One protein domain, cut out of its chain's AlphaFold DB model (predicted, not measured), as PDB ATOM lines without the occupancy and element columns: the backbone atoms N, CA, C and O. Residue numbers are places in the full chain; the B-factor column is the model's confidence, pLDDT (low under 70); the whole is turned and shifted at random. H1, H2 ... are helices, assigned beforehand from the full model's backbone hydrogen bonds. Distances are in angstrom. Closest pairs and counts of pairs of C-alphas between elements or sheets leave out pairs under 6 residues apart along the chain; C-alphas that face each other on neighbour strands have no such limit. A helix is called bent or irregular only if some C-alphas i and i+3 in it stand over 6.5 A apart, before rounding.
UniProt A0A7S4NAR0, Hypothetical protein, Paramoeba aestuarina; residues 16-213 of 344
ATOM      1  N   ASN A  16       0.738 -17.747  50.164       89.00
ATOM      2  CA  ASN A  16       0.862 -16.525  49.366       89.00
ATOM      3  C   ASN A  16       1.190 -16.826  47.902       89.00
ATOM      4  O   ASN A  16       0.627 -16.187  47.017       89.00
ATOM      5  N   GLN A  17       2.023 -17.831  47.613       89.38
ATOM      6  CA  GLN A  17       2.296 -18.238  46.231       89.38
ATOM      7  C   GLN A  17       1.036 -18.737  45.515       89.38
ATOM      8  O   GLN A  17       0.847 -18.416  44.340       89.38
ATOM      9  N   LYS A  18       0.160 -19.475  46.214       90.56
ATOM     10  CA  LYS A  18      -1.161 -19.872  45.701       90.56
ATOM     11  C   LYS A  18      -2.033 -18.649  45.430       90.56
ATOM     12  O   LYS A  18      -2.485 -18.482  44.303       90.56
ATOM     13  N   ARG A  19      -2.165 -17.748  46.411       90.00
ATOM     14  CA  ARG A  19      -2.956 -16.512  46.295       90.00
ATOM     15  C   ARG A  19      -2.511 -15.635  45.123       90.00
ATOM     16  O   ARG A  19      -3.353 -15.157  44.370       90.00
ATOM     17  N   ILE A  20      -1.205 -15.426  44.955       87.31
ATOM     18  CA  ILE A  20      -0.665 -14.612  43.854       87.31
ATOM     19  C   ILE A  20      -0.949 -15.289  42.513       87.31
ATOM     20  O   ILE A  20      -1.391 -14.628  41.579       87.31
ATOM     21  N   ARG A  21      -0.744 -16.609  42.421       85.62
ATOM     22  CA  ARG A  21      -1.041 -17.365  41.199       85.62
ATOM     23  C   ARG A  21      -2.525 -17.287  40.839       85.62
ATOM     24  O   ARG A  21      -2.854 -17.031  39.689       85.62
ATOM     25  N   GLU A  22      -3.414 -17.492  41.803       86.56
ATOM     26  CA  GLU A  22      -4.862 -17.399  41.594       86.56
ATOM     27  C   GLU A  22      -5.290 -15.983  41.196       86.56
ATOM     28  O   GLU A  22      -6.091 -15.820  40.277       86.56
ATOM     29  N   GLY A  23      -4.716 -14.958  41.832       82.69
ATOM     30  CA  GLY A  23      -4.919 -13.563  41.446       82.69
ATOM     31  C   GLY A  23      -4.547 -13.326  39.983       82.69
ATOM     32  O   GLY A  23      -5.395 -12.914  39.195       82.69
ATOM     33  N   ALA A  24      -3.322 -13.696  39.603       82.12
ATOM     34  CA  ALA A  24      -2.805 -13.524  38.248       82.12
ATOM     35  C   ALA A  24      -3.578 -14.322  37.180       82.12
ATOM     36  O   ALA A  24      -3.655 -13.889  36.034       82.12
ATOM     37  N   LEU A  25      -4.154 -15.480  37.525       82.00
ATOM     38  CA  LEU A  25      -4.896 -16.324  36.580       82.00
ATOM     39  C   LEU A  25      -6.368 -15.924  36.427       82.00
ATOM     40  O   LEU A  25      -6.901 -15.990  35.314       82.00
ATOM     41  N   TYR A  26      -7.030 -15.542  37.521       77.44
ATOM     42  CA  TYR A  26      -8.492 -15.443  37.564       77.44
ATOM     43  C   TYR A  26      -9.013 -14.042  37.864       77.44
ATOM     44  O   TYR A  26     -10.053 -13.671  37.328       77.44
ATOM     45  N   LYS A  27      -8.316 -13.259  38.695       71.81
ATOM     46  CA  LYS A  27      -8.818 -11.961  39.183       71.81
ATOM     47  C   LYS A  27      -8.322 -10.763  38.370       71.81
ATOM     48  O   LYS A  27      -8.703  -9.638  38.671       71.81
ATOM     49  N   GLY A  28      -7.501 -11.003  37.351       66.88
ATOM     50  CA  GLY A  28      -6.806  -9.940  36.636       66.88
ATOM     51  C   GLY A  28      -5.539  -9.504  37.364       66.88
ATOM     52  O   GLY A  28      -5.301  -9.837  38.526       66.88
ATOM     53  N   ILE A  29      -4.701  -8.750  36.661       67.75
ATOM     54  CA  ILE A  29      -3.577  -8.061  37.288       67.75
ATOM     55  C   ILE A  29      -4.170  -6.846  38.001       67.75
ATOM     56  O   ILE A  29      -4.824  -6.047  37.330       67.75
ATOM     57  N   PRO A  30      -4.004  -6.699  39.329       56.44
ATOM     58  CA  PRO A  30      -4.612  -5.588  40.047       56.44
ATOM     59  C   PRO A  30      -4.191  -4.256  39.417       56.44
ATOM     60  O   PRO A  30      -2.992  -4.013  39.262       56.44
ATOM     61  N   GLN A  31      -5.157  -3.388  39.102       49.41
ATOM     62  CA  GLN A  31      -4.908  -2.017  38.626       49.41
ATOM     63  C   GLN A  31      -3.928  -1.267  39.551       49.41
ATOM     64  O   GLN A  31      -3.021  -0.576  39.086       49.41
ATOM     65  N   ALA A  32      -4.028  -1.527  40.858       43.78
ATOM     66  CA  ALA A  32      -3.165  -0.986  41.908       43.78
ATOM     67  C   ALA A  32      -1.691  -1.450  41.865       43.78
ATOM     68  O   ALA A  32      -0.859  -0.884  42.568       43.78
ATOM     69  N   MET A  33      -1.326  -2.473  41.079       54.94
ATOM     70  CA  MET A  33       0.071  -2.934  40.983       54.94
ATOM     71  C   MET A  33       0.904  -2.200  39.924       54.94
ATOM     72  O   MET A  33       2.125  -2.331  39.947       54.94
ATOM     73  N   GLY A  34       0.285  -1.420  39.030       57.94
ATOM     74  CA  GLY A  34       1.015  -0.694  37.983       57.94
ATOM     75  C   GLY A  34       0.196   0.389  37.288       57.94
ATOM     76  O   GLY A  34       0.642   1.521  37.201       57.94
ATOM     77  N   GLN A  35      -1.050   0.117  36.900       60.53
ATOM     78  CA  GLN A  35      -1.826   0.999  36.012       60.53
ATOM     79  C   GLN A  35      -2.230   2.340  36.607       60.53
ATOM     80  O   GLN A  35      -2.140   3.345  35.907       60.53
ATOM     81  N   GLU A  36      -2.641   2.395  37.874       62.12
ATOM     82  CA  GLU A  36      -2.902   3.691  38.518       62.12
ATOM     83  C   GLU A  36      -1.613   4.516  38.602       62.12
ATOM     84  O   GLU A  36      -1.616   5.714  38.338       62.12
ATOM     85  N   SER A  37      -0.481   3.862  38.874       72.81
ATOM     86  CA  SER A  37       0.835   4.506  38.853       72.81
ATOM     87  C   SER A  37       1.237   4.940  37.437       72.81
ATOM     88  O   SER A  37       1.764   6.036  37.261       72.81
ATOM     89  N   LEU A  38       0.962   4.133  36.410       78.06
ATOM     90  CA  LEU A  38       1.207   4.453  35.003       78.06
ATOM     91  C   LEU A  38       0.376   5.661  34.561       78.06
ATOM     92  O   LEU A  38       0.915   6.605  33.987       78.06
ATOM     93  N   GLN A  39      -0.925   5.643  34.859       84.31
ATOM     94  CA  GLN A  39      -1.855   6.714  34.525       84.31
ATOM     95  C   GLN A  39      -1.466   8.000  35.253       84.31
ATOM     96  O   GLN A  39      -1.363   9.037  34.607       84.31
ATOM     97  N   ASN A  40      -1.161   7.935  36.553       84.38
ATOM     98  CA  ASN A  40      -0.717   9.091  37.333       84.38
ATOM     99  C   ASN A  40       0.621   9.651  36.830       84.38
ATOM    100  O   ASN A  40       0.798  10.863  36.732       84.38
ATOM    101  N   ARG A  41       1.574   8.790  36.457       85.06
ATOM    102  CA  ARG A  41       2.840   9.233  35.851       85.06
ATOM    103  C   ARG A  41       2.612   9.878  34.487       85.06
ATOM    104  O   ARG A  41       3.253  10.882  34.182       85.06
ATOM    105  N   PHE A  42       1.714   9.327  33.675       90.00
ATOM    106  CA  PHE A  42       1.362   9.877  32.371       90.00
ATOM    107  C   PHE A  42       0.654  11.232  32.495       90.00
ATOM    108  O   PHE A  42       1.043  12.172  31.806       90.00
ATOM    109  N   THR A  43      -0.315  11.369  33.406       90.25
ATOM    110  CA  THR A  43      -1.028  12.634  33.641       90.25
ATOM    111  C   THR A  43      -0.086  13.728  34.140       90.25
ATOM    112  O   THR A  43      -0.163  14.857  33.664       90.25
ATOM    113  N   GLN A  44       0.852  13.389  35.030       90.75
ATOM    114  CA  GLN A  44       1.838  14.332  35.564       90.75
ATOM    115  C   GLN A  44       2.901  14.735  34.533       90.75
ATOM    116  O   GLN A  44       3.223  15.914  34.412       90.75
ATOM    117  N   LYS A  45       3.468  13.776  33.788       92.00
ATOM    118  CA  LYS A  45       4.556  14.049  32.829       92.00
ATOM    119  C   LYS A  45       4.058  14.593  31.490       92.00
ATOM    120  O   LYS A  45       4.791  15.314  30.815       92.00
ATOM    121  N   HIS A  46       2.845  14.228  31.082       93.81
ATOM    122  CA  HIS A  46       2.278  14.556  29.774       93.81
ATOM    123  C   HIS A  46       0.828  15.068  29.881       93.81
ATOM    124  O   HIS A  46      -0.072  14.506  29.245       93.81
ATOM    125  N   PRO A  47       0.583  16.167  30.623       93.25
ATOM    126  CA  PRO A  47      -0.768  16.669  30.882       93.25
ATOM    127  C   PRO A  47      -1.524  17.047  29.600       93.25
ATOM    128  O   PRO A  47      -2.725  16.813  29.504       93.25
ATOM    129  N   PHE A  48      -0.825  17.556  28.579       93.12
ATOM    130  CA  PHE A  48      -1.428  17.900  27.288       93.12
ATOM    131  C   PHE A  48      -1.951  16.673  26.522       93.12
ATOM    132  O   PHE A  48      -3.063  16.698  26.000       93.12
ATOM    133  N   LEU A  49      -1.186  15.574  26.487       91.25
ATOM    134  CA  LEU A  49      -1.629  14.335  25.833       91.25
ATOM    135  C   LEU A  49      -2.804  13.710  26.587       91.25
ATOM    136  O   LEU A  49      -3.759  13.253  25.964       91.25
ATOM    137  N   HIS A  50      -2.753  13.735  27.921       90.44
ATOM    138  CA  HIS A  50      -3.864  13.292  28.753       90.44
ATOM    139  C   HIS A  50      -5.137  14.102  28.484       90.44
ATOM    140  O   HIS A  50      -6.193  13.510  28.285       90.44
ATOM    141  N   TYR A  51      -5.025  15.432  28.402       89.62
ATOM    142  CA  TYR A  51      -6.143  16.323  28.095       89.62
ATOM    143  C   TYR A  51      -6.808  16.001  26.747       89.62
ATOM    144  O   TYR A  51      -8.034  15.951  26.658       89.62
ATOM    145  N   ILE A  52      -6.016  15.729  25.704       86.75
ATOM    146  CA  ILE A  52      -6.546  15.334  24.386       86.75
ATOM    147  C   ILE A  52      -7.349  14.032  24.489       86.75
ATOM    148  O   ILE A  52      -8.460  13.953  23.961       86.75
ATOM    149  N   ILE A  53      -6.809  13.028  25.189       85.56
ATOM    150  CA  ILE A  53      -7.478  11.735  25.379       85.56
ATOM    151  C   ILE A  53      -8.783  11.928  26.163       85.56
ATOM    152  O   ILE A  53      -9.836  11.499  25.694       85.56
ATOM    153  N   SER A  54      -8.761  12.653  27.285       84.00
ATOM    154  CA  SER A  54      -9.964  12.886  28.098       84.00
ATOM    155  C   SER A  54     -11.038  13.684  27.357       84.00
ATOM    156  O   SER A  54     -12.225  13.386  27.471       84.00
ATOM    157  N   ASN A  55     -10.648  14.670  26.543       81.75
ATOM    158  CA  ASN A  55     -11.599  15.438  25.740       81.75
ATOM    159  C   ASN A  55     -12.242  14.597  24.638       81.75
ATOM    160  O   ASN A  55     -13.428  14.767  24.361       81.75
ATOM    161  N   SER A  56     -11.498  13.671  24.031       71.25
ATOM    162  CA  SER A  56     -12.045  12.754  23.021       71.25
ATOM    163  C   SER A  56     -13.094  11.779  23.582       71.25
ATOM    164  O   SER A  56     -13.900  11.235  22.825       71.25
ATOM    165  N   GLN A  57     -13.117  11.614  24.908       69.25
ATOM    166  CA  GLN A  57     -14.089  10.822  25.665       69.25
ATOM    167  C   GLN A  57     -15.243  11.677  26.235       69.25
ATOM    168  O   GLN A  57     -16.231  11.135  26.735       69.25
ATOM    169  N   SER A  58     -15.155  13.012  26.164       54.16
ATOM    170  CA  SER A  58     -16.166  13.923  26.713       54.16
ATOM    171  C   SER A  58     -17.403  14.024  25.802       54.16
ATOM    172  O   SER A  58     -17.290  14.192  24.589       54.16
ATOM    173  N   GLY A  59     -18.606  13.901  26.383       53.47
ATOM    174  CA  GLY A  59     -19.884  14.049  25.663       53.47
ATOM    175  C   GLY A  59     -20.636  12.754  25.312       53.47
ATOM    176  O   GLY A  59     -21.510  12.777  24.448       53.47
ATOM    177  N   GLY A  60     -20.320  11.616  25.947       55.25
ATOM    178  CA  GLY A  60     -21.105  10.371  25.832       55.25
ATOM    179  C   GLY A  60     -20.991   9.631  24.491       55.25
ATOM    180  O   GLY A  60     -21.611   8.583  24.318       55.25
ATOM    181  N   LYS A  61     -20.190  10.142  23.548       58.34
ATOM    182  CA  LYS A  61     -19.835   9.477  22.287       58.34
ATOM    183  C   LYS A  61     -18.318   9.419  22.152       58.34
ATOM    184  O   LYS A  61     -17.701  10.382  21.702       58.34
ATOM    185  N   THR A  62     -17.733   8.283  22.509       63.34
ATOM    186  CA  THR A  62     -16.313   8.003  22.291       63.34
ATOM    187  C   THR A  62     -16.064   7.892  20.792       63.34
ATOM    188  O   THR A  62     -16.575   6.985  20.134       63.34
ATOM    189  N   ARG A  63     -15.344   8.856  20.214       68.38
ATOM    190  CA  ARG A  63     -14.977   8.803  18.794       68.38
ATOM    191  C   ARG A  63     -13.703   7.968  18.627       68.38
ATOM    192  O   ARG A  63     -12.823   8.061  19.481       68.38
ATOM    193  N   PRO A  64     -13.559   7.200  17.531       68.44
ATOM    194  CA  PRO A  64     -12.300   6.539  17.218       68.44
ATOM    195  C   PRO A  64     -11.173   7.564  17.141       68.44
ATOM    196  O   PRO A  64     -11.226   8.509  16.349       68.44
ATOM    197  N   ILE A  65     -10.154   7.384  17.974       74.88
ATOM    198  CA  ILE A  65      -8.979   8.246  17.971       74.88
ATOM    199  C   ILE A  65      -8.081   7.784  16.816       74.88
ATOM    200  O   ILE A  65      -7.553   6.675  16.834       74.88
ATOM    201  N   SER A  66      -7.913   8.631  15.799       76.75
ATOM    202  CA  SER A  66      -7.114   8.316  14.605       76.75
ATOM    203  C   SER A  66      -5.602   8.361  14.853       76.75
ATOM    204  O   SER A  66      -4.854   7.626  14.210       76.75
ATOM    205  N   PHE A  67      -5.148   9.199  15.788       85.50
ATOM    206  CA  PHE A  67      -3.742   9.321  16.172       85.50
ATOM    207  C   PHE A  67      -3.522   8.817  17.608       85.50
ATOM    208  O   PHE A  67      -4.200   9.286  18.519       85.50
ATOM    209  N   PRO A  68      -2.568   7.905  17.867       88.69
ATOM    210  CA  PRO A  68      -2.421   7.258  19.169       88.69
ATOM    211  C   PRO A  68      -1.777   8.188  20.212       88.69
ATOM    212  O   PRO A  68      -0.608   8.035  20.563       88.69
ATOM    213  N   PHE A  69      -2.534   9.147  20.755       90.44
ATOM    214  CA  PHE A  69      -2.050  10.107  21.761       90.44
ATOM    215  C   PHE A  69      -1.565   9.444  23.069       90.44
ATOM    216  O   PHE A  69      -0.811  10.053  23.827       90.44
ATOM    217  N   TRP A  70      -1.914   8.175  23.304       89.44
ATOM    218  CA  TRP A  70      -1.453   7.353  24.432       89.44
ATOM    219  C   TRP A  70      -0.052   6.740  24.238       89.44
ATOM    220  O   TRP A  70       0.425   6.019  25.111       89.44
ATOM    221  N   TYR A  71       0.652   7.007  23.132       90.12
ATOM    222  CA  TYR A  71       1.959   6.387  22.852       90.12
ATOM    223  C   TYR A  71       3.018   6.618  23.950       90.12
ATOM    224  O   TYR A  71       3.867   5.760  24.181       90.12
ATOM    225  N   LYS A  72       2.965   7.754  24.665       90.50
ATOM    226  CA  LYS A  72       3.853   8.035  25.812       90.50
ATOM    227  C   LYS A  72       3.446   7.320  27.100       90.50
ATOM    228  O   LYS A  72       4.290   7.170  27.976       90.50
ATOM    229  N   LYS A  73       2.189   6.883  27.220       88.56
ATOM    230  CA  LYS A  73       1.713   6.061  28.341       88.56
ATOM    231  C   LYS A  73       2.271   4.638  28.247       88.56
ATOM    232  O   LYS A  73       2.622   4.049  29.261       88.56
ATOM    233  N   TYR A  74       2.426   4.126  27.025       89.38
ATOM    234  CA  TYR A  74       2.932   2.781  26.745       89.38
ATOM    235  C   TYR A  74       4.237   2.821  25.925       89.38
ATOM    236  O   TYR A  74       4.236   2.429  24.755       89.38
ATOM    237  N   PRO A  75       5.372   3.272  26.501       85.19
ATOM    238  CA  PRO A  75       6.638   3.370  25.769       85.19
ATOM    239  C   PRO A  75       7.188   2.012  25.303       85.19
ATOM    240  O   PRO A  75       8.054   1.958  24.430       85.19
ATOM    241  N   THR A  76       6.700   0.903  25.863       86.31
ATOM    242  CA  THR A  76       6.991  -0.452  25.391       86.31
ATOM    243  C   THR A  76       5.714  -1.276  25.246       86.31
ATOM    244  O   THR A  76       4.781  -1.149  26.036       86.31
ATOM    245  N   VAL A  77       5.727  -2.229  24.303       85.81
ATOM    246  CA  VAL A  77       4.623  -3.182  24.049       85.81
ATOM    247  C   VAL A  77       4.153  -3.889  25.325       85.81
ATOM    248  O   VAL A  77       3.014  -4.297  25.452       85.81
ATOM    249  N   HIS A  78       5.018  -4.048  26.314       82.94
ATOM    250  CA  HIS A  78       4.700  -4.852  27.485       82.94
ATOM    251  C   HIS A  78       3.999  -4.089  28.603       82.94
ATOM    252  O   HIS A  78       3.534  -4.732  29.533       82.94
ATOM    253  N   GLN A  79       3.930  -2.760  28.535       85.06
ATOM    254  CA  GLN A  79       3.153  -1.969  29.494       85.06
ATOM    255  C   GLN A  79       1.656  -2.006  29.176       85.06
ATOM    256  O   GLN A  79       0.835  -1.787  30.058       85.06
ATOM    257  N   ALA A  80       1.283  -2.346  27.940       88.12
ATOM    258  CA  ALA A  80      -0.096  -2.648  27.586       88.12
ATOM    259  C   ALA A  80      -0.371  -4.127  27.890       88.12
ATOM    260  O   ALA A  80      -0.255  -4.984  27.025       88.12
ATOM    261  N   TYR A  81      -0.669  -4.460  29.145       87.38
ATOM    262  CA  TYR A  81      -0.922  -5.849  29.559       87.38
ATOM    263  C   TYR A  81      -2.369  -6.126  30.003       87.38
ATOM    264  O   TYR A  81      -2.666  -7.238  30.432       87.38
ATOM    265  N   GLU A  82      -3.264  -5.138  29.901       85.88
ATOM    266  CA  GLU A  82      -4.702  -5.262  30.221       85.88
ATOM    267  C   GLU A  82      -5.449  -6.133  29.224       85.88
ATOM    268  O   GLU A  82      -6.269  -6.972  29.603       85.88
ATOM    269  N   ASN A  83      -5.129  -5.938  27.945       88.94
ATOM    270  CA  ASN A  83      -5.801  -6.583  26.835       88.94
ATOM    271  C   ASN A  83      -4.851  -7.524  26.100       88.94
ATOM    272  O   ASN A  83      -3.619  -7.430  26.169       88.94
ATOM    273  N   ARG A  84      -5.443  -8.467  25.373       89.88
ATOM    274  CA  ARG A  84      -4.715  -9.405  24.524       89.88
ATOM    275  C   ARG A  84      -3.871  -8.662  23.499       89.88
ATOM    276  O   ARG A  84      -4.201  -7.560  23.075       89.88
ATOM    277  N   PHE A  85      -2.776  -9.304  23.093       90.00
ATOM    278  CA  PHE A  85      -1.862  -8.797  22.062       90.00
ATOM    279  C   PHE A  85      -1.253  -7.419  22.346       90.00
ATOM    280  O   PHE A  85      -0.736  -6.790  21.430       90.00
ATOM    281  N   ALA A  86      -1.268  -6.986  23.608       88.88
ATOM    282  CA  ALA A  86      -0.775  -5.682  24.019       88.88
ATOM    283  C   ALA A  86      -1.480  -4.486  23.369       88.88
ATOM    284  O   ALA A  86      -0.859  -3.475  23.042       88.88
ATOM    285  N   VAL A  87      -2.795  -4.603  23.198       90.06
ATOM    286  CA  VAL A  87      -3.634  -3.510  22.709       90.06
ATOM    287  C   VAL A  87      -3.959  -2.543  23.864       90.06
ATOM    288  O   VAL A  87      -4.522  -2.979  24.871       90.06
ATOM    289  N   PRO A  88      -3.625  -1.244  23.762       89.06
ATOM    290  CA  PRO A  88      -4.023  -0.236  24.747       89.06
ATOM    291  C   PRO A  88      -5.544  -0.112  24.862       89.06
ATOM    292  O   PRO A  88      -6.255  -0.244  23.866       89.06
ATOM    293  N   SER A  89      -6.048   0.162  26.062       86.50
ATOM    294  CA  SER A  89      -7.493   0.245  26.313       86.50
ATOM    295  C   SER A  89      -8.135   1.418  25.561       86.50
ATOM    296  O   SER A  89      -9.196   1.253  24.963       86.50
ATOM    297  N   GLU A  90      -7.420   2.538  25.436       86.19
ATOM    298  CA  GLU A  90      -7.829   3.724  24.672       86.19
ATOM    299  C   GLU A  90      -8.039   3.427  23.180       86.19
ATOM    300  O   GLU A  90      -8.825   4.094  22.510       86.19
ATOM    301  N   MET A  91      -7.361   2.403  22.646       86.00
ATOM    302  CA  MET A  91      -7.544   1.977  21.260       86.00
ATOM    303  C   MET A  91      -8.884   1.254  21.070       86.00
ATOM    304  O   MET A  91      -9.499   1.393  20.019       86.00
ATOM    305  N   LEU A  92      -9.350   0.491  22.065       83.19
ATOM    306  CA  LEU A  92     -10.576  -0.312  21.970       83.19
ATOM    307  C   LEU A  92     -11.848   0.516  22.192       83.19
ATOM    308  O   LEU A  92     -12.887   0.216  21.605       83.19
ATOM    309  N   GLU A  93     -11.766   1.571  23.004       76.00
ATOM    310  CA  GLU A  93     -12.907   2.424  23.361       76.00
ATOM    311  C   GLU A  93     -13.578   3.100  22.153       76.00
ATOM    312  O   GLU A  93     -14.789   3.318  22.154       76.00
ATOM    313  N   GLY A  94     -12.815   3.392  21.099       65.69
ATOM    314  CA  GLY A  94     -13.303   4.080  19.906       65.69
ATOM    315  C   GLY A  94     -14.140   3.229  18.943       65.69
ATOM    316  O   GLY A  94     -14.829   3.786  18.093       65.69
ATOM    317  N   TYR A  95     -14.096   1.896  19.045       70.31
ATOM    318  CA  TYR A  95     -14.743   1.006  18.070       70.31
ATOM    319  C   TYR A  95     -16.225   0.734  18.354       70.31
ATOM    320  O   TYR A  95     -16.911   0.185  17.495       70.31
ATOM    321  N   GLY A  96     -16.730   1.083  19.545       68.38
ATOM    322  CA  GLY A  96     -18.153   0.978  19.897       68.38
ATOM    323  C   GLY A  96     -18.754  -0.439  19.863       68.38
ATOM    324  O   GLY A  96     -19.962  -0.576  20.028       68.38
ATOM    325  N   ASN A  97     -17.943  -1.487  19.659       82.25
ATOM    326  CA  ASN A  97     -18.382  -2.881  19.593       82.25
ATOM    327  C   ASN A  97     -18.022  -3.628  20.898       82.25
ATOM    328  O   ASN A  97     -16.850  -3.965  21.104       82.25
ATOM    329  N   PRO A  98     -19.009  -3.951  21.758       83.75
ATOM    330  CA  PRO A  98     -18.773  -4.641  23.026       83.75
ATOM    331  C   PRO A  98     -18.166  -6.037  22.858       83.75
ATOM    332  O   PRO A  98     -17.388  -6.479  23.706       83.75
ATOM    333  N   GLU A  99     -18.497  -6.742  21.773       87.38
ATOM    334  CA  GLU A  99     -17.965  -8.079  21.503       87.38
ATOM    335  C   GLU A  99     -16.480  -8.027  21.160       87.38
ATOM    336  O   GLU A  99     -15.710  -8.872  21.623       87.38
ATOM    337  N   MET A 100     -16.057  -6.994  20.424       85.31
ATOM    338  CA  MET A 100     -14.645  -6.757  20.132       85.31
ATOM    339  C   MET A 100     -13.877  -6.508  21.433       85.31
ATOM    340  O   MET A 100     -12.921  -7.223  21.728       85.31
ATOM    341  N   THR A 101     -14.331  -5.573  22.270       85.50
ATOM    342  CA  THR A 101     -13.681  -5.285  23.559       85.50
ATOM    343  C   THR A 101     -13.625  -6.531  24.450       85.50
ATOM    344  O   THR A 101     -12.594  -6.831  25.054       85.50
ATOM    345  N   ARG A 102     -14.691  -7.344  24.466       88.81
ATOM    346  CA  ARG A 102     -14.716  -8.621  25.190       88.81
ATOM    347  C   ARG A 102     -13.715  -9.630  24.622       88.81
ATOM    348  O   ARG A 102     -13.046 -10.306  25.406       88.81
ATOM    349  N   ALA A 103     -13.562  -9.739  23.305       90.12
ATOM    350  CA  ALA A 103     -12.612 -10.657  22.669       90.12
ATOM    351  C   ALA A 103     -11.150 -10.365  23.059       90.12
ATOM    352  O   ALA A 103     -10.362 -11.299  23.246       90.12
ATOM    353  N   PHE A 104     -10.809  -9.088  23.249       90.00
ATOM    354  CA  PHE A 104      -9.489  -8.645  23.705       90.00
ATOM    355  C   PHE A 104      -9.329  -8.626  25.234       90.00
ATOM    356  O   PHE A 104      -8.214  -8.443  25.715       90.00
ATOM    357  N   SER A 105     -10.393  -8.863  26.004       88.44
ATOM    358  CA  SER A 105     -10.351  -8.797  27.468       88.44
ATOM    359  C   SER A 105      -9.463  -9.867  28.123       88.44
ATOM    360  O   SER A 105      -9.192 -10.935  27.561       88.44
ATOM    361  N   PHE A 106      -9.089  -9.611  29.381       87.25
ATOM    362  CA  PHE A 106      -8.345 -10.534  30.246       87.25
ATOM    363  C   PHE A 106      -8.955 -11.943  30.334       87.25
ATOM    364  O   PHE A 106      -8.233 -12.938  30.435       87.25
ATOM    365  N   VAL A 107     -10.286 -12.057  30.274       87.75
ATOM    366  CA  VAL A 107     -10.987 -13.349  30.379       87.75
ATOM    367  C   VAL A 107     -10.580 -14.286  29.241       87.75
ATOM    368  O   VAL A 107     -10.379 -15.477  29.470       87.75
ATOM    369  N   ASN A 108     -10.370 -13.730  28.047       91.00
ATOM    370  CA  ASN A 108     -10.005 -14.474  26.844       91.00
ATOM    371  C   ASN A 108      -8.486 -14.620  26.652       91.00
ATOM    372  O   ASN A 108      -8.044 -15.165  25.638       91.00
ATOM    373  N   MET A 109      -7.673 -14.142  27.600       90.69
ATOM    374  CA  MET A 109      -6.224 -14.326  27.562       90.69
ATOM    375  C   MET A 109      -5.827 -15.781  27.799       90.69
ATOM    376  O   MET A 109      -6.311 -16.445  28.720       90.69
ATOM    377  N   LYS A 110      -4.833 -16.243  27.040       92.25
ATOM    378  CA  LYS A 110      -4.122 -17.496  27.325       92.25
ATOM    379  C   LYS A 110      -3.348 -17.375  28.641       92.25
ATOM    380  O   LYS A 110      -2.889 -16.294  28.997       92.25
ATOM    381  N   GLU A 111      -3.098 -18.491  29.326       89.94
ATOM    382  CA  GLU A 111      -2.290 -18.501  30.563       89.94
ATOM    383  C   GLU A 111      -0.916 -17.830  30.360       89.94
ATOM    384  O   GLU A 111      -0.489 -17.020  31.178       89.94
ATOM    385  N   SER A 112      -0.275 -18.046  29.207       90.38
ATOM    386  CA  SER A 112       0.993 -17.390  28.855       90.38
ATOM    387  C   SER A 112       0.884 -15.878  28.606       90.38
ATOM    388  O   SER A 112       1.879 -15.163  28.722       90.38
ATOM    389  N   GLU A 113      -0.290 -15.362  28.235       91.19
ATOM    390  CA  GLU A 113      -0.559 -13.919  28.157       91.19
ATOM    391  C   GLU A 113      -0.711 -13.341  29.567       91.19
ATOM    392  O   GLU A 113      -0.041 -12.362  29.889       91.19
ATOM    393  N   LYS A 114      -1.471 -14.019  30.436       90.69
ATOM    394  CA  LYS A 114      -1.673 -13.617  31.837       90.69
ATOM    395  C   LYS A 114      -0.358 -13.556  32.617       90.69
ATOM    396  O   LYS A 114      -0.068 -12.564  33.277       90.69
ATOM    397  N   VAL A 115       0.493 -14.571  32.459       90.44
ATOM    398  CA  VAL A 115       1.829 -14.626  33.080       90.44
ATOM    399  C   VAL A 115       2.733 -13.503  32.570       90.44
ATOM    400  O   VAL A 115       3.452 -12.875  33.348       90.44
ATOM    401  N   ARG A 116       2.706 -13.216  31.260       89.81
ATOM    402  CA  ARG A 116       3.468 -12.092  30.689       89.81
ATOM    403  C   ARG A 116       2.993 -10.753  31.241       89.81
ATOM    404  O   ARG A 116       3.831  -9.882  31.478       89.81
ATOM    405  N   GLY A 117       1.691 -10.597  31.452       88.88
ATOM    406  CA  GLY A 117       1.145  -9.407  32.080       88.88
ATOM    407  C   GLY A 117       1.577  -9.272  33.540       88.88
ATOM    408  O   GLY A 117       2.061  -8.211  33.919       88.88
ATOM    409  N   GLU A 118       1.526 -10.348  34.333       89.94
ATOM    410  CA  GLU A 118       2.000 -10.332  35.727       89.94
ATOM    411  C   GLU A 118       3.471  -9.903  35.816       89.94
ATOM    412  O   GLU A 118       3.824  -9.020  36.596       89.94
ATOM    413  N   VAL A 119       4.334 -10.487  34.977       91.19
ATOM    414  CA  VAL A 119       5.747 -10.096  34.894       91.19
ATOM    415  C   VAL A 119       5.887  -8.611  34.578       91.19
ATOM    416  O   VAL A 119       6.747  -7.953  35.160       91.19
ATOM    417  N   SER A 120       5.082  -8.093  33.652       89.31
ATOM    418  CA  SER A 120       5.186  -6.704  33.202       89.31
ATOM    419  C   SER A 120       4.746  -5.729  34.290       89.31
ATOM    420  O   SER A 120       5.484  -4.789  34.563       89.31
ATOM    421  N   ALA A 121       3.649  -6.020  34.989       87.38
ATOM    422  CA  ALA A 121       3.192  -5.231  36.132       87.38
ATOM    423  C   ALA A 121       4.204  -5.233  37.288       87.38
ATOM    424  O   ALA A 121       4.530  -4.189  37.846       87.38
ATOM    425  N   LEU A 122       4.778  -6.396  37.612       89.12
ATOM    426  CA  LEU A 122       5.833  -6.481  38.623       89.12
ATOM    427  C   LEU A 122       7.090  -5.714  38.192       89.12
ATOM    428  O   LEU A 122       7.722  -5.053  39.013       89.12
ATOM    429  N   CYS A 123       7.465  -5.781  36.912       88.94
ATOM    430  CA  CYS A 123       8.595  -5.006  36.404       88.94
ATOM    431  C   CYS A 123       8.314  -3.505  36.474       88.94
ATOM    432  O   CYS A 123       9.209  -2.763  36.846       88.94
ATOM    433  N   GLU A 124       7.094  -3.064  36.186       85.56
ATOM    434  CA  GLU A 124       6.708  -1.660  36.311       85.56
ATOM    435  C   GLU A 124       6.829  -1.141  37.753       85.56
ATOM    436  O   GLU A 124       7.269  -0.013  37.966       85.56
ATOM    437  N   ARG A 125       6.494  -1.974  38.746       85.94
ATOM    438  CA  ARG A 125       6.595  -1.625  40.170       85.94
ATOM    439  C   ARG A 125       8.034  -1.572  40.686       85.94
ATOM    440  O   ARG A 125       8.360  -0.718  41.503       85.94
ATOM    441  N   TYR A 126       8.871  -2.519  40.268       88.75
ATOM    442  CA  TYR A 126      10.179  -2.763  40.890       88.75
ATOM    443  C   TYR A 126      11.382  -2.372  40.020       88.75
ATOM    444  O   TYR A 126      12.515  -2.406  40.503       88.75
ATOM    445  N   CYS A 127      11.184  -2.050  38.739       87.00
ATOM    446  CA  CYS A 127      12.263  -1.593  37.864       87.00
ATOM    447  C   CYS A 127      12.278  -0.060  37.807       87.00
ATOM    448  O   CYS A 127      11.223   0.545  37.641       87.00
ATOM    449  N   PRO A 128      13.461   0.568  37.894       72.94
ATOM    450  CA  PRO A 128      13.572   2.026  37.900       72.94
ATOM    451  C   PRO A 128      13.186   2.670  36.559       72.94
ATOM    452  O   PRO A 128      12.622   3.757  36.558       72.94
ATOM    453  N   ASP A 129      13.431   1.979  35.438       81.00
ATOM    454  CA  ASP A 129      13.198   2.498  34.085       81.00
ATOM    455  C   ASP A 129      12.408   1.519  33.204       81.00
ATOM    456  O   ASP A 129      12.659   0.307  33.196       81.00
ATOM    457  N   ASP A 130      11.553   2.075  32.344       69.00
ATOM    458  CA  ASP A 130      10.643   1.339  31.453       69.00
ATOM    459  C   ASP A 130      11.367   0.462  30.407       69.00
ATOM    460  O   ASP A 130      10.858  -0.573  29.965       69.00
ATOM    461  N   HIS A 131      12.592   0.833  30.023       68.56
ATOM    462  CA  HIS A 131      13.379   0.120  29.009       68.56
ATOM    463  C   HIS A 131      14.320  -0.951  29.594       68.56
ATOM    464  O   HIS A 131      14.905  -1.753  28.857       68.56
ATOM    465  N   GLN A 132      14.455  -1.037  30.921       70.00
ATOM    466  CA  GLN A 132      15.464  -1.874  31.573       70.00
ATOM    467  C   GLN A 132      15.014  -3.325  31.814       70.00
ATOM    468  O   GLN A 132      15.008  -3.847  32.929       70.00
ATOM    469  N   ARG A 133      14.731  -4.060  30.733       73.19
ATOM    470  CA  ARG A 133      14.350  -5.490  30.794       73.19
ATOM    471  C   ARG A 133      15.472  -6.427  31.225       73.19
ATOM    472  O   ARG A 133      15.212  -7.546  31.670       73.19
ATOM    473  N   LYS A 134      16.721  -6.006  31.048       82.25
ATOM    474  CA  LYS A 134      17.915  -6.794  31.388       82.25
ATOM    475  C   LYS A 134      18.491  -6.439  32.763       82.25
ATOM    476  O   LYS A 134      19.517  -6.998  33.132       82.25
ATOM    477  N   SER A 135      17.833  -5.558  33.520       88.38
ATOM    478  CA  SER A 135      18.225  -5.240  34.893       88.38
ATOM    479  C   SER A 135      18.115  -6.470  35.807       88.38
ATOM    480  O   SER A 135      17.411  -7.446  35.498       88.38
ATOM    481  N   ALA A 136      18.824  -6.438  36.940       90.06
ATOM    482  CA  ALA A 136      18.746  -7.504  37.937       90.06
ATOM    483  C   ALA A 136      17.309  -7.695  38.479       90.06
ATOM    484  O   ALA A 136      16.847  -8.838  38.441       90.06
ATOM    485  N   PRO A 137      16.552  -6.636  38.858       93.06
ATOM    486  CA  PRO A 137      15.157  -6.771  39.290       93.06
ATOM    487  C   PRO A 137      14.269  -7.436  38.232       93.06
ATOM    488  O   PRO A 137      13.635  -8.455  38.506       93.06
ATOM    489  N   ALA A 138      14.300  -6.946  36.986       92.44
ATOM    490  CA  ALA A 138      13.491  -7.498  35.898       92.44
ATOM    491  C   ALA A 138      13.800  -8.982  35.641       92.44
ATOM    492  O   ALA A 138      12.913  -9.789  35.350       92.44
ATOM    493  N   THR A 139      15.076  -9.362  35.743       94.19
ATOM    494  CA  THR A 139      15.510 -10.752  35.566       94.19
ATOM    495  C   THR A 139      15.069 -11.634  36.734       94.19
ATOM    496  O   THR A 139      14.566 -12.732  36.488       94.19
ATOM    497  N   CYS A 140      15.187 -11.158  37.979       95.25
ATOM    498  CA  CYS A 140      14.673 -11.841  39.167       95.25
ATOM    499  C   CYS A 140      13.170 -12.098  39.068       95.25
ATOM    500  O   CYS A 140      12.746 -13.229  39.271       95.25
ATOM    501  N   ILE A 141      12.381 -11.086  38.702       94.69
ATOM    502  CA  ILE A 141      10.920 -11.180  38.588       94.69
ATOM    503  C   ILE A 141      10.518 -12.258  37.580       94.69
ATOM    504  O   ILE A 141       9.745 -13.158  37.906       94.69
ATOM    505  N   ARG A 142      11.103 -12.233  36.373       94.62
ATOM    506  CA  ARG A 142      10.840 -13.258  35.349       94.62
ATOM    507  C   ARG A 142      11.159 -14.663  35.840       94.62
ATOM    508  O   ARG A 142      10.374 -15.583  35.628       94.62
ATOM    509  N   LEU A 143      12.319 -14.833  36.471       96.12
ATOM    510  CA  LEU A 143      12.754 -16.132  36.976       96.12
ATOM    511  C   LEU A 143      11.890 -16.598  38.152       96.12
ATOM    512  O   LEU A 143      11.555 -17.772  38.210       96.12
ATOM    513  N   ALA A 144      11.484 -15.700  39.047       95.81
ATOM    514  CA  ALA A 144      10.619 -15.989  40.186       95.81
ATOM    515  C   ALA A 144       9.233 -16.476  39.745       95.81
ATOM    516  O   ALA A 144       8.780 -17.537  40.183       95.81
ATOM    517  N   VAL A 145       8.596 -15.748  38.822       94.56
ATOM    518  CA  VAL A 145       7.317 -16.155  38.225       94.56
ATOM    519  C   VAL A 145       7.475 -17.512  37.537       94.56
ATOM    520  O   VAL A 145       6.699 -18.429  37.806       94.56
ATOM    521  N   ARG A 146       8.545 -17.698  36.751       95.56
ATOM    522  CA  ARG A 146       8.830 -18.970  36.075       95.56
ATOM    523  C   ARG A 146       9.049 -20.133  37.045       95.56
ATOM    524  O   ARG A 146       8.562 -21.233  36.803       95.56
ATOM    525  N   VAL A 147       9.767 -19.915  38.145       95.38
ATOM    526  CA  VAL A 147       9.976 -20.918  39.201       95.38
ATOM    527  C   VAL A 147       8.637 -21.321  39.814       95.38
ATOM    528  O   VAL A 147       8.382 -22.514  39.965       95.38
ATOM    529  N   ARG A 148       7.744 -20.365  40.099       94.44
ATOM    530  CA  ARG A 148       6.402 -20.654  40.625       94.44
ATOM    531  C   ARG A 148       5.560 -21.471  39.640       94.44
ATOM    532  O   ARG A 148       4.927 -22.439  40.059       94.44
ATOM    533  N   GLU A 149       5.582 -21.137  38.348       93.69
ATOM    534  CA  GLU A 149       4.911 -21.928  37.303       93.69
ATOM    535  C   GLU A 149       5.433 -23.367  37.252       93.69
ATOM    536  O   GLU A 149       4.651 -24.317  37.272       93.69
ATOM    537  N   LEU A 150       6.759 -23.538  37.220       95.19
ATOM    538  CA  LEU A 150       7.396 -24.851  37.146       95.19
ATOM    539  C   LEU A 150       7.113 -25.685  38.399       95.19
ATOM    540  O   LEU A 150       6.786 -26.865  38.275       95.19
ATOM    541  N   ARG A 151       7.175 -25.078  39.593       94.69
ATOM    542  CA  ARG A 151       6.776 -25.726  40.853       94.69
ATOM    543  C   ARG A 151       5.327 -26.181  40.778       94.69
ATOM    544  O   ARG A 151       5.041 -27.338  41.062       94.69
ATOM    545  N   SER A 152       4.426 -25.310  40.329       93.19
ATOM    546  CA  SER A 152       3.016 -25.656  40.196       93.19
ATOM    547  C   SER A 152       2.768 -26.790  39.200       93.19
ATOM    548  O   SER A 152       1.972 -27.680  39.484       93.19
ATOM    549  N   HIS A 153       3.438 -26.767  38.047       93.94
ATOM    550  CA  HIS A 153       3.324 -27.819  37.041       93.94
ATOM    551  C   HIS A 153       3.825 -29.157  37.588       93.94
ATOM    552  O   HIS A 153       3.161 -30.173  37.434       93.94
ATOM    553  N   LEU A 154       4.975 -29.162  38.269       95.62
ATOM    554  CA  LEU A 154       5.575 -30.372  38.831       95.62
ATOM    555  C   LEU A 154       4.804 -30.949  40.023       95.62
ATOM    556  O   LEU A 154       4.947 -32.138  40.301       95.62
ATOM    557  N   LEU A 155       3.997 -30.144  40.717       93.25
ATOM    558  CA  LEU A 155       3.071 -30.648  41.735       93.25
ATOM    559  C   LEU A 155       1.923 -31.456  41.112       93.25
ATOM    560  O   LEU A 155       1.489 -32.434  41.709       93.25
ATOM    561  N   LEU A 156       1.473 -31.087  39.908       92.25
ATOM    562  CA  LEU A 156       0.442 -31.820  39.163       92.25
ATOM    563  C   LEU A 156       1.031 -32.978  38.344       92.25
ATOM    564  O   LEU A 156       0.441 -34.050  38.263       92.25
ATOM    565  N   ASN A 157       2.214 -32.780  37.758       93.44
ATOM    566  CA  ASN A 157       2.918 -33.766  36.944       93.44
ATOM    567  C   ASN A 157       4.345 -34.023  37.476       93.44
ATOM    568  O   ASN A 157       5.339 -33.548  36.910       93.44
ATOM    569  N   PRO A 158       4.484 -34.807  38.558       90.50
ATOM    570  CA  PRO A 158       5.762 -35.009  39.234       90.50
ATOM    571  C   PRO A 158       6.741 -35.902  38.467       90.50
ATOM    572  O   PRO A 158       7.904 -35.993  38.864       90.50
ATOM    573  N   LYS A 159       6.323 -36.586  37.395       93.25
ATOM    574  CA  LYS A 159       7.194 -37.471  36.598       93.25
ATOM    575  C   LYS A 159       7.925 -36.735  35.468       93.25
ATOM    576  O   LYS A 159       8.826 -37.300  34.859       93.25
ATOM    577  N   ASN A 160       7.618 -35.460  35.227       94.94
ATOM    578  CA  ASN A 160       8.279 -34.676  34.188       94.94
ATOM    579  C   ASN A 160       9.713 -34.269  34.598       94.94
ATOM    580  O   ASN A 160       9.942 -33.250  35.251       94.94
ATOM    581  N   HIS A 161      10.703 -35.083  34.223       93.62
ATOM    582  CA  HIS A 161      12.113 -34.861  34.569       93.62
ATOM    583  C   HIS A 161      12.737 -33.648  33.864       93.62
ATOM    584  O   HIS A 161      13.585 -32.978  34.456       93.62
ATOM    585  N   VAL A 162      12.274 -33.310  32.657       96.44
ATOM    586  CA  VAL A 162      12.716 -32.108  31.929       96.44
ATOM    587  C   VAL A 162      12.375 -30.856  32.737       96.44
ATOM    588  O   VAL A 162      13.223 -29.993  32.952       96.44
ATOM    589  N   TYR A 163      11.158 -30.791  33.280       95.56
ATOM    590  CA  TYR A 163      10.722 -29.645  34.076       95.56
ATOM    591  C   TYR A 163      11.432 -29.567  35.430       95.56
ATOM    592  O   TYR A 163      11.694 -28.465  35.904       95.56
ATOM    593  N   LYS A 164      11.824 -30.702  36.027       94.88
ATOM    594  CA  LYS A 164      12.685 -30.705  37.227       94.88
ATOM    595  C   LYS A 164      14.058 -30.103  36.938       94.88
ATOM    596  O   LYS A 164      14.548 -29.301  37.730       94.88
ATOM    597  N   MET A 165      14.664 -30.461  35.804       94.81
ATOM    598  CA  MET A 165      15.946 -29.896  35.375       94.81
ATOM    599  C   MET A 165      15.823 -28.384  35.144       94.81
ATOM    600  O   MET A 165      16.614 -27.610  35.687       94.81
ATOM    601  N   LEU A 166      14.785 -27.956  34.416       96.56
ATOM    602  CA  LEU A 166      14.500 -26.539  34.180       96.56
ATOM    603  C   LEU A 166      14.243 -25.775  35.482       96.56
ATOM    604  O   LEU A 166      14.715 -24.648  35.619       96.56
ATOM    605  N   LEU A 167      13.529 -26.366  36.444       95.69
ATOM    606  CA  LEU A 167      13.306 -25.759  37.754       95.69
ATOM    607  C   LEU A 167      14.642 -25.509  38.461       95.69
ATOM    608  O   LEU A 167      14.920 -24.372  38.831       95.69
ATOM    609  N   GLY A 168      15.506 -26.524  38.556       94.81
ATOM    610  CA  GLY A 168      16.815 -26.388  39.200       94.81
ATOM    611  C   GLY A 168      17.723 -25.351  38.526       94.81
ATOM    612  O   GLY A 168      18.397 -24.581  39.210       94.81
ATOM    613  N   MET A 169      17.719 -25.273  37.190       96.06
ATOM    614  CA  MET A 169      18.462 -24.239  36.453       96.06
ATOM    615  C   MET A 169      17.932 -22.830  36.744       96.06
ATOM    616  O   MET A 169      18.724 -21.909  36.967       96.06
ATOM    617  N   ASN A 170      16.607 -22.659  36.760       96.56
ATOM    618  CA  ASN A 170      15.983 -21.368  37.041       96.56
ATOM    619  C   ASN A 170      16.179 -20.944  38.499       96.56
ATOM    620  O   ASN A 170      16.488 -19.782  38.727       96.56
ATOM    621  N   GLU A 171      16.093 -21.859  39.468       95.69
ATOM    622  CA  GLU A 171      16.346 -21.559  40.884       95.69
ATOM    623  C   GLU A 171      17.805 -21.144  41.131       95.69
ATOM    624  O   GLU A 171      18.039 -20.148  41.810       95.69
ATOM    625  N   ARG A 172      18.794 -21.811  40.510       94.38
ATOM    626  CA  ARG A 172      20.213 -21.389  40.596       94.38
ATOM    627  C   ARG A 172      20.437 -20.002  40.016       94.38
ATOM    628  O   ARG A 172      21.173 -19.187  40.572       94.38
ATOM    629  N   ARG A 173      19.832 -19.737  38.856       95.06
ATOM    630  CA  ARG A 173      19.943 -18.427  38.213       95.06
ATOM    631  C   ARG A 173      19.255 -17.358  39.056       95.06
ATOM    632  O   ARG A 173      19.821 -16.284  39.231       95.06
ATOM    633  N   LEU A 174      18.083 -17.669  39.605       95.69
ATOM    634  CA  LEU A 174      17.323 -16.791  40.485       95.69
ATOM    635  C   LEU A 174      18.115 -16.450  41.749       95.69
ATOM    636  O   LEU A 174      18.220 -15.276  42.076       95.69
ATOM    637  N   GLU A 175      18.741 -17.433  42.402       94.31
ATOM    638  CA  GLU A 175      19.615 -17.216  43.563       94.31
ATOM    639  C   GLU A 175      20.740 -16.218  43.244       94.31
ATOM    640  O   GLU A 175      20.968 -15.255  43.984       94.31
ATOM    641  N   LYS A 176      21.426 -16.409  42.111       92.31
ATOM    642  CA  LYS A 176      22.510 -15.522  41.673       92.31
ATOM    643  C   LYS A 176      22.018 -14.095  41.439       92.31
ATOM    644  O   LYS A 176      22.665 -13.159  41.897       92.31
ATOM    645  N   GLU A 177      20.903 -13.923  40.731       93.38
ATOM    646  CA  GLU A 177      20.350 -12.593  40.449       93.38
ATOM    647  C   GLU A 177      19.797 -11.927  41.717       93.38
ATOM    648  O   GLU A 177      20.024 -10.737  41.926       93.38
ATOM    649  N   PHE A 178      19.181 -12.688  42.629       94.62
ATOM    650  CA  PHE A 178      18.712 -12.173  43.916       94.62
ATOM    651  C   PHE A 178      19.845 -11.596  44.756       94.62
ATOM    652  O   PHE A 178      19.690 -10.534  45.354       94.62
ATOM    653  N   ARG A 179      21.012 -12.243  44.761       92.25
ATOM    654  CA  ARG A 179      22.198 -11.713  45.446       92.25
ATOM    655  C   ARG A 179      22.668 -10.384  44.867       92.25
ATOM    656  O   ARG A 179      23.112  -9.534  45.632       92.25
ATOM    657  N   LYS A 180      22.562 -10.196  43.547       91.81
ATOM    658  CA  LYS A 180      22.865  -8.904  42.915       91.81
ATOM    659  C   LYS A 180      21.832  -7.858  43.307       91.81
ATOM    660  O   LYS A 180      22.202  -6.796  43.791       91.81
ATOM    661  N   TRP A 181      20.542  -8.171  43.156       92.44
ATOM    662  CA  TRP A 181      19.465  -7.227  43.460       92.44
ATOM    663  C   TRP A 181      19.527  -6.757  44.916       92.44
ATOM    664  O   TRP A 181      19.527  -5.554  45.155       92.44
ATOM    665  N   ARG A 182      19.750  -7.672  45.868       92.12
ATOM    666  CA  ARG A 182      19.966  -7.362  47.291       92.12
ATOM    667  C   ARG A 182      20.996  -6.254  47.533       92.12
ATOM    668  O   ARG A 182      20.865  -5.478  48.479       92.12
ATOM    669  N   LYS A 183      22.044  -6.219  46.710       90.31
ATOM    670  CA  LYS A 183      23.153  -5.268  46.799       90.31
ATOM    671  C   LYS A 183      22.918  -3.972  46.039       90.31
ATOM    672  O   LYS A 183      23.573  -2.996  46.363       90.31
ATOM    673  N   LEU A 184      21.996  -3.945  45.084       88.12
ATOM    674  CA  LEU A 184      21.598  -2.728  44.377       88.12
ATOM    675  C   LEU A 184      20.520  -1.985  45.170       88.12
ATOM    676  O   LEU A 184      20.730  -0.860  45.602       88.12
ATOM    677  N   ASP A 185      19.418  -2.665  45.473       89.44
ATOM    678  CA  ASP A 185      18.319  -2.135  46.270       89.44
ATOM    679  C   ASP A 185      17.820  -3.228  47.217       89.44
ATOM    680  O   ASP A 185      17.230  -4.225  46.804       89.44
ATOM    681  N   PHE A 186      18.082  -3.034  48.511       90.50
ATOM    682  CA  PHE A 186      17.732  -4.035  49.518       90.50
ATOM    683  C   PHE A 186      16.243  -3.982  49.852       90.50
ATOM    684  O   PHE A 186      15.654  -5.017  50.156       90.50
ATOM    685  N   ARG A 187      15.633  -2.792  49.799       91.44
ATOM    686  CA  ARG A 187      14.249  -2.586  50.217       91.44
ATOM    687  C   ARG A 187      13.307  -3.247  49.220       91.44
ATOM    688  O   ARG A 187      12.516  -4.093  49.634       91.44
ATOM    689  N   ALA A 188      13.471  -2.952  47.930       91.88
ATOM    690  CA  ALA A 188      12.690  -3.582  46.865       91.88
ATOM    691  C   ALA A 188      12.915  -5.102  46.813       91.88
ATOM    692  O   ALA A 188      11.962  -5.876  46.727       91.88
ATOM    693  N   TYR A 189      14.171  -5.546  46.948       94.00
ATOM    694  CA  TYR A 189      14.517  -6.967  47.049       94.00
ATOM    695  C   TYR A 189      13.774  -7.672  48.195       94.00
ATOM    696  O   TYR A 189      13.215  -8.757  48.010       94.00
ATOM    697  N   TRP A 190      13.780  -7.072  49.389       94.62
ATOM    698  CA  TRP A 190      13.185  -7.664  50.584       94.62
ATOM    699  C   TRP A 190      11.661  -7.699  50.510       94.62
ATOM    700  O   TRP A 190      11.054  -8.711  50.860       94.62
ATOM    701  N   GLU A 191      11.048  -6.625  50.012       93.25
ATOM    702  CA  GLU A 191       9.609  -6.554  49.763       93.25
ATOM    703  C   GLU A 191       9.163  -7.664  48.807       93.25
ATOM    704  O   GLU A 191       8.298  -8.468  49.164       93.25
ATOM    705  N   PHE A 192       9.843  -7.790  47.662       93.31
ATOM    706  CA  PHE A 192       9.545  -8.800  46.652       93.31
ATOM    707  C   PHE A 192       9.671 -10.229  47.195       93.31
ATOM    708  O   PHE A 192       8.771 -11.053  47.027       93.31
ATOM    709  N   ILE A 193      10.769 -10.556  47.884       93.88
ATOM    710  CA  ILE A 193      10.967 -11.909  48.430       93.88
ATOM    711  C   ILE A 193       9.900 -12.279  49.449       93.88
ATOM    712  O   ILE A 193       9.483 -13.439  49.501       93.88
ATOM    713  N   ARG A 194       9.492 -11.318  50.274       92.62
ATOM    714  CA  ARG A 194       8.516 -11.541  51.333       92.62
ATOM    715  C   ARG A 194       7.109 -11.696  50.757       92.62
ATOM    716  O   ARG A 194       6.374 -12.562  51.211       92.62
ATOM    717  N   GLU A 195       6.768 -10.913  49.735       90.50
ATOM    718  CA  GLU A 195       5.503 -11.020  49.000       90.50
ATOM    719  C   GLU A 195       5.389 -12.366  48.261       90.50
ATOM    720  O   GLU A 195       4.368 -13.043  48.361       90.50
ATOM    721  N   HIS A 196       6.458 -12.797  47.584       90.88
ATOM    722  CA  HIS A 196       6.476 -14.026  46.779       90.88
ATOM    723  C   HIS A 196       6.931 -15.292  47.538       90.88
ATOM    724  O   HIS A 196       6.953 -16.379  46.954       90.88
ATOM    725  N   GLU A 197       7.289 -15.176  48.820       91.44
ATOM    726  CA  GLU A 197       7.771 -16.258  49.699       91.44
ATOM    727  C   GLU A 197       8.919 -17.091  49.094       91.44
ATOM    728  O   GLU A 197       8.874 -18.319  49.046       91.44
ATOM    729  N   LEU A 198       9.970 -16.413  48.622       90.94
ATOM    730  CA  LEU A 198      11.128 -17.027  47.939       90.94
ATOM    731  C   LEU A 198      12.395 -17.084  48.809       90.94
ATOM    732  O   LEU A 198      13.522 -17.118  48.305       90.94
ATOM    733  N   LEU A 199      12.224 -17.085  50.134       89.88
ATOM    734  CA  LEU A 199      13.338 -17.189  51.083       89.88
ATOM    735  C   LEU A 199      14.078 -18.523  50.972       89.88
ATOM    736  O   LEU A 199      15.271 -18.579  51.255       89.88
ATOM    737  N   ASP A 200      13.391 -19.579  50.538       89.81
ATOM    738  CA  ASP A 200      13.955 -20.917  50.384       89.81
ATOM    739  C   ASP A 200      15.057 -20.976  49.316       89.81
ATOM    740  O   ASP A 200      16.010 -21.732  49.468       89.81
ATOM    741  N   VAL A 201      14.983 -20.133  48.281       90.31
ATOM    742  CA  VAL A 201      16.030 -20.015  47.251       90.31
ATOM    743  C   VAL A 201      17.279 -19.310  47.798       90.31
ATOM    744  O   VAL A 201      18.391 -19.613  47.381       90.31
ATOM    745  N   CYS A 202      17.119 -18.400  48.762       88.25
ATOM    746  CA  CYS A 202      18.197 -17.551  49.284       88.25
ATOM    747  C   CYS A 202      19.033 -18.196  50.403       88.25
ATOM    748  O   CYS A 202      19.901 -17.533  50.979       88.25
ATOM    749  N   GLN A 203      18.765 -19.454  50.749       87.81
ATOM    750  CA  GLN A 203      19.481 -20.165  51.805       87.81
ATOM    751  C   GLN A 203      20.836 -20.686  51.314       87.81
ATOM    752  O   GLN A 203      20.962 -21.042  50.145       87.81
ATOM    753  N   PRO A 204      21.856 -20.760  52.188       88.31
ATOM    754  CA  PRO A 204      23.118 -21.386  51.829       88.31
ATOM    755  C   PRO A 204      22.947 -22.882  51.553       88.31
ATOM    756  O   PRO A 204      22.368 -23.577  52.382       88.31
ATOM    757  N   ASP A 205      23.542 -23.387  50.460       86.25
ATOM    758  CA  ASP A 205      23.412 -24.798  50.046       86.25
ATOM    759  C   ASP A 205      23.708 -25.788  51.181       86.25
ATOM    760  O   ASP A 205      23.076 -26.832  51.308       86.25
ATOM    761  N   ASN A 206      24.762 -25.509  51.956       90.06
ATOM    762  CA  ASN A 206      25.180 -26.347  53.069       90.06
ATOM    763  C   ASN A 206      26.083 -25.604  54.060       90.06
ATOM    764  O   ASN A 206      26.719 -24.585  53.758       90.06
ATOM    765  N   LEU A 207      26.183 -26.185  55.257       92.38
ATOM    766  CA  LEU A 207      26.984 -25.658  56.354       92.38
ATOM    767  C   LEU A 207      28.481 -25.608  56.023       92.38
ATOM    768  O   LEU A 207      29.149 -24.657  56.412       92.38
ATOM    769  N   VAL A 208      29.016 -26.599  55.302       93.75
ATOM    770  CA  VAL A 208      30.456 -26.682  55.004       93.75
ATOM    771  C   VAL A 208      30.902 -25.474  54.178       93.75
ATOM    772  O   VAL A 208      31.774 -24.724  54.611       93.75
ATOM    773  N   LYS A 209      30.259 -25.222  53.033       90.31
ATOM    774  CA  LYS A 209      30.544 -24.063  52.172       90.31
ATOM    775  C   LYS A 209      30.322 -22.740  52.905       90.31
ATOM    776  O   LYS A 209      31.107 -21.808  52.734       90.31
ATOM    777  N   SER A 210      29.264 -22.660  53.717       92.44
ATOM    778  CA  SER A 210      28.960 -21.469  54.515       92.44
ATOM    779  C   SER A 210      30.070 -21.169  55.533       92.44
ATOM    780  O   SER A 210      30.562 -20.044  55.585       92.44
ATOM    781  N   ARG A 211      30.559 -22.189  56.258       93.62
ATOM    782  CA  ARG A 211      31.664 -22.064  57.228       93.62
ATOM    783  C   ARG A 211      32.979 -21.621  56.592       93.62
ATOM    784  O   ARG A 211      33.729 -20.889  57.222       93.62
ATOM    785  N   TRP A 212      33.241 -22.026  55.351       92.56
ATOM    786  CA  TRP A 212      34.399 -21.561  54.575       92.56
ATOM    787  C   TRP A 212      34.197 -20.178  53.933       92.56
ATOM    788  O   TRP A 212      35.011 -19.744  53.119       92.56
ATOM    789  N   GLY A 213      33.095 -19.486  54.243       93.06
ATOM    790  CA  GLY A 213      32.782 -18.166  53.698       93.06
ATOM    791  C   GLY A 213      32.485 -18.164  52.195       93.06
ATOM    792  O   GLY A 213      32.374 -17.097  51.594       93.06
TER     793      GLY A 213
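What this domain is: This is residues 16 to 213 of the 344 residues of the protein "Hypothetical protein" of Paramoeba aestuarina (UniProt A0A7S4NAR0). Three long helices, H7, H8 and H9, stand side by side, each running against the one before, with the shorter H10 folding back beside one end of H9 and H1 crossing from H10 to H7. To one side of this helical part lies a loose group of short helices and long links, H2 to H6; at the far opposite end a tail with H11, residues 205 to 213, sticks out and adds to the length. The printed part has 198 residues with eleven named helices, H1 to H11 in chain order, and no named strand; its class is all helix. It is only just loose, close to compact, with a radius of gyration of the C-alphas of 19.9 A, and elongated, spanning 70 by 37 by 23 A.

Where its parts are: H1, residues 16 to 27, begins at C-alpha 16 at (0.862, -16.525, 49.366). H2 is residues 35 to 45, H3 47 to 56, H4 69 to 72, H5 89 to 93 and H6 98 to 104. H4 is irregular: C-alphas 69 and 72 are 7.5 A apart. H7, residues 111 to 126, is 22.6 A long; H8, residues 136 to 156, 30.5 A; H9, residues 161 to 184, 34.9 A. H10 is residues 186 to 196, and H11, residues 207 to 211, ends at C-alpha 211 at (31.664, -22.064, 57.228).

How they stand to each other: H8, H9 and H10 form an up and down bundle, each helix running against the one before it. H8 and H9 form a hairpin at a shallow tilt of 29 degrees; their closest C-alphas, of Ala 136 and Trp 181, are 5.6 A apart. H9 touches H10 with residues 178 to 182 alone, closest at the C-alphas of Arg 182 and Tyr 189, 5.5 A. H7 touches H8, closest at the C-alphas of Cys 123 and Ala 138, 5.5 A, at a shallow tilt of 34 degrees, only just short of steep. H1 touches H7 at Ala 24 and Glu 118, their closest C-alphas, 6.3 A, and H10 at Gln 17 and His 196, 6.0 A. H2 and H7 are near each other. H3 touches H4, the closest C-alphas being those of Leu 49 and Phe 69, 5.9 A. H5 and H6 only just touch, only at the corner, with 3 pairs of C-alphas within 8 A, the closest those of Leu 92 and Thr 101, 6.1 A. H11 and H9 are apart. Every O i to N i+4 pair is within hydrogen-bond range in H1, H2, H3, H5, H6, H7, H8, H10 and H11, and 19 of 20 in H9; H4 is too short for such a pair, and its one O i to N i+3 pair is not within range.

The domain as a whole: The C-alphas farthest apart, of Gly 59 and Val 208, are 71.1 A apart. The printed part has no cut. The links H3 to H4 and H4 to H5 are long. Mean pLDDT of the printed part is 86.2; residues 28 to 36, 57 to 64, 94, 96 and 130 to 131 are under 70.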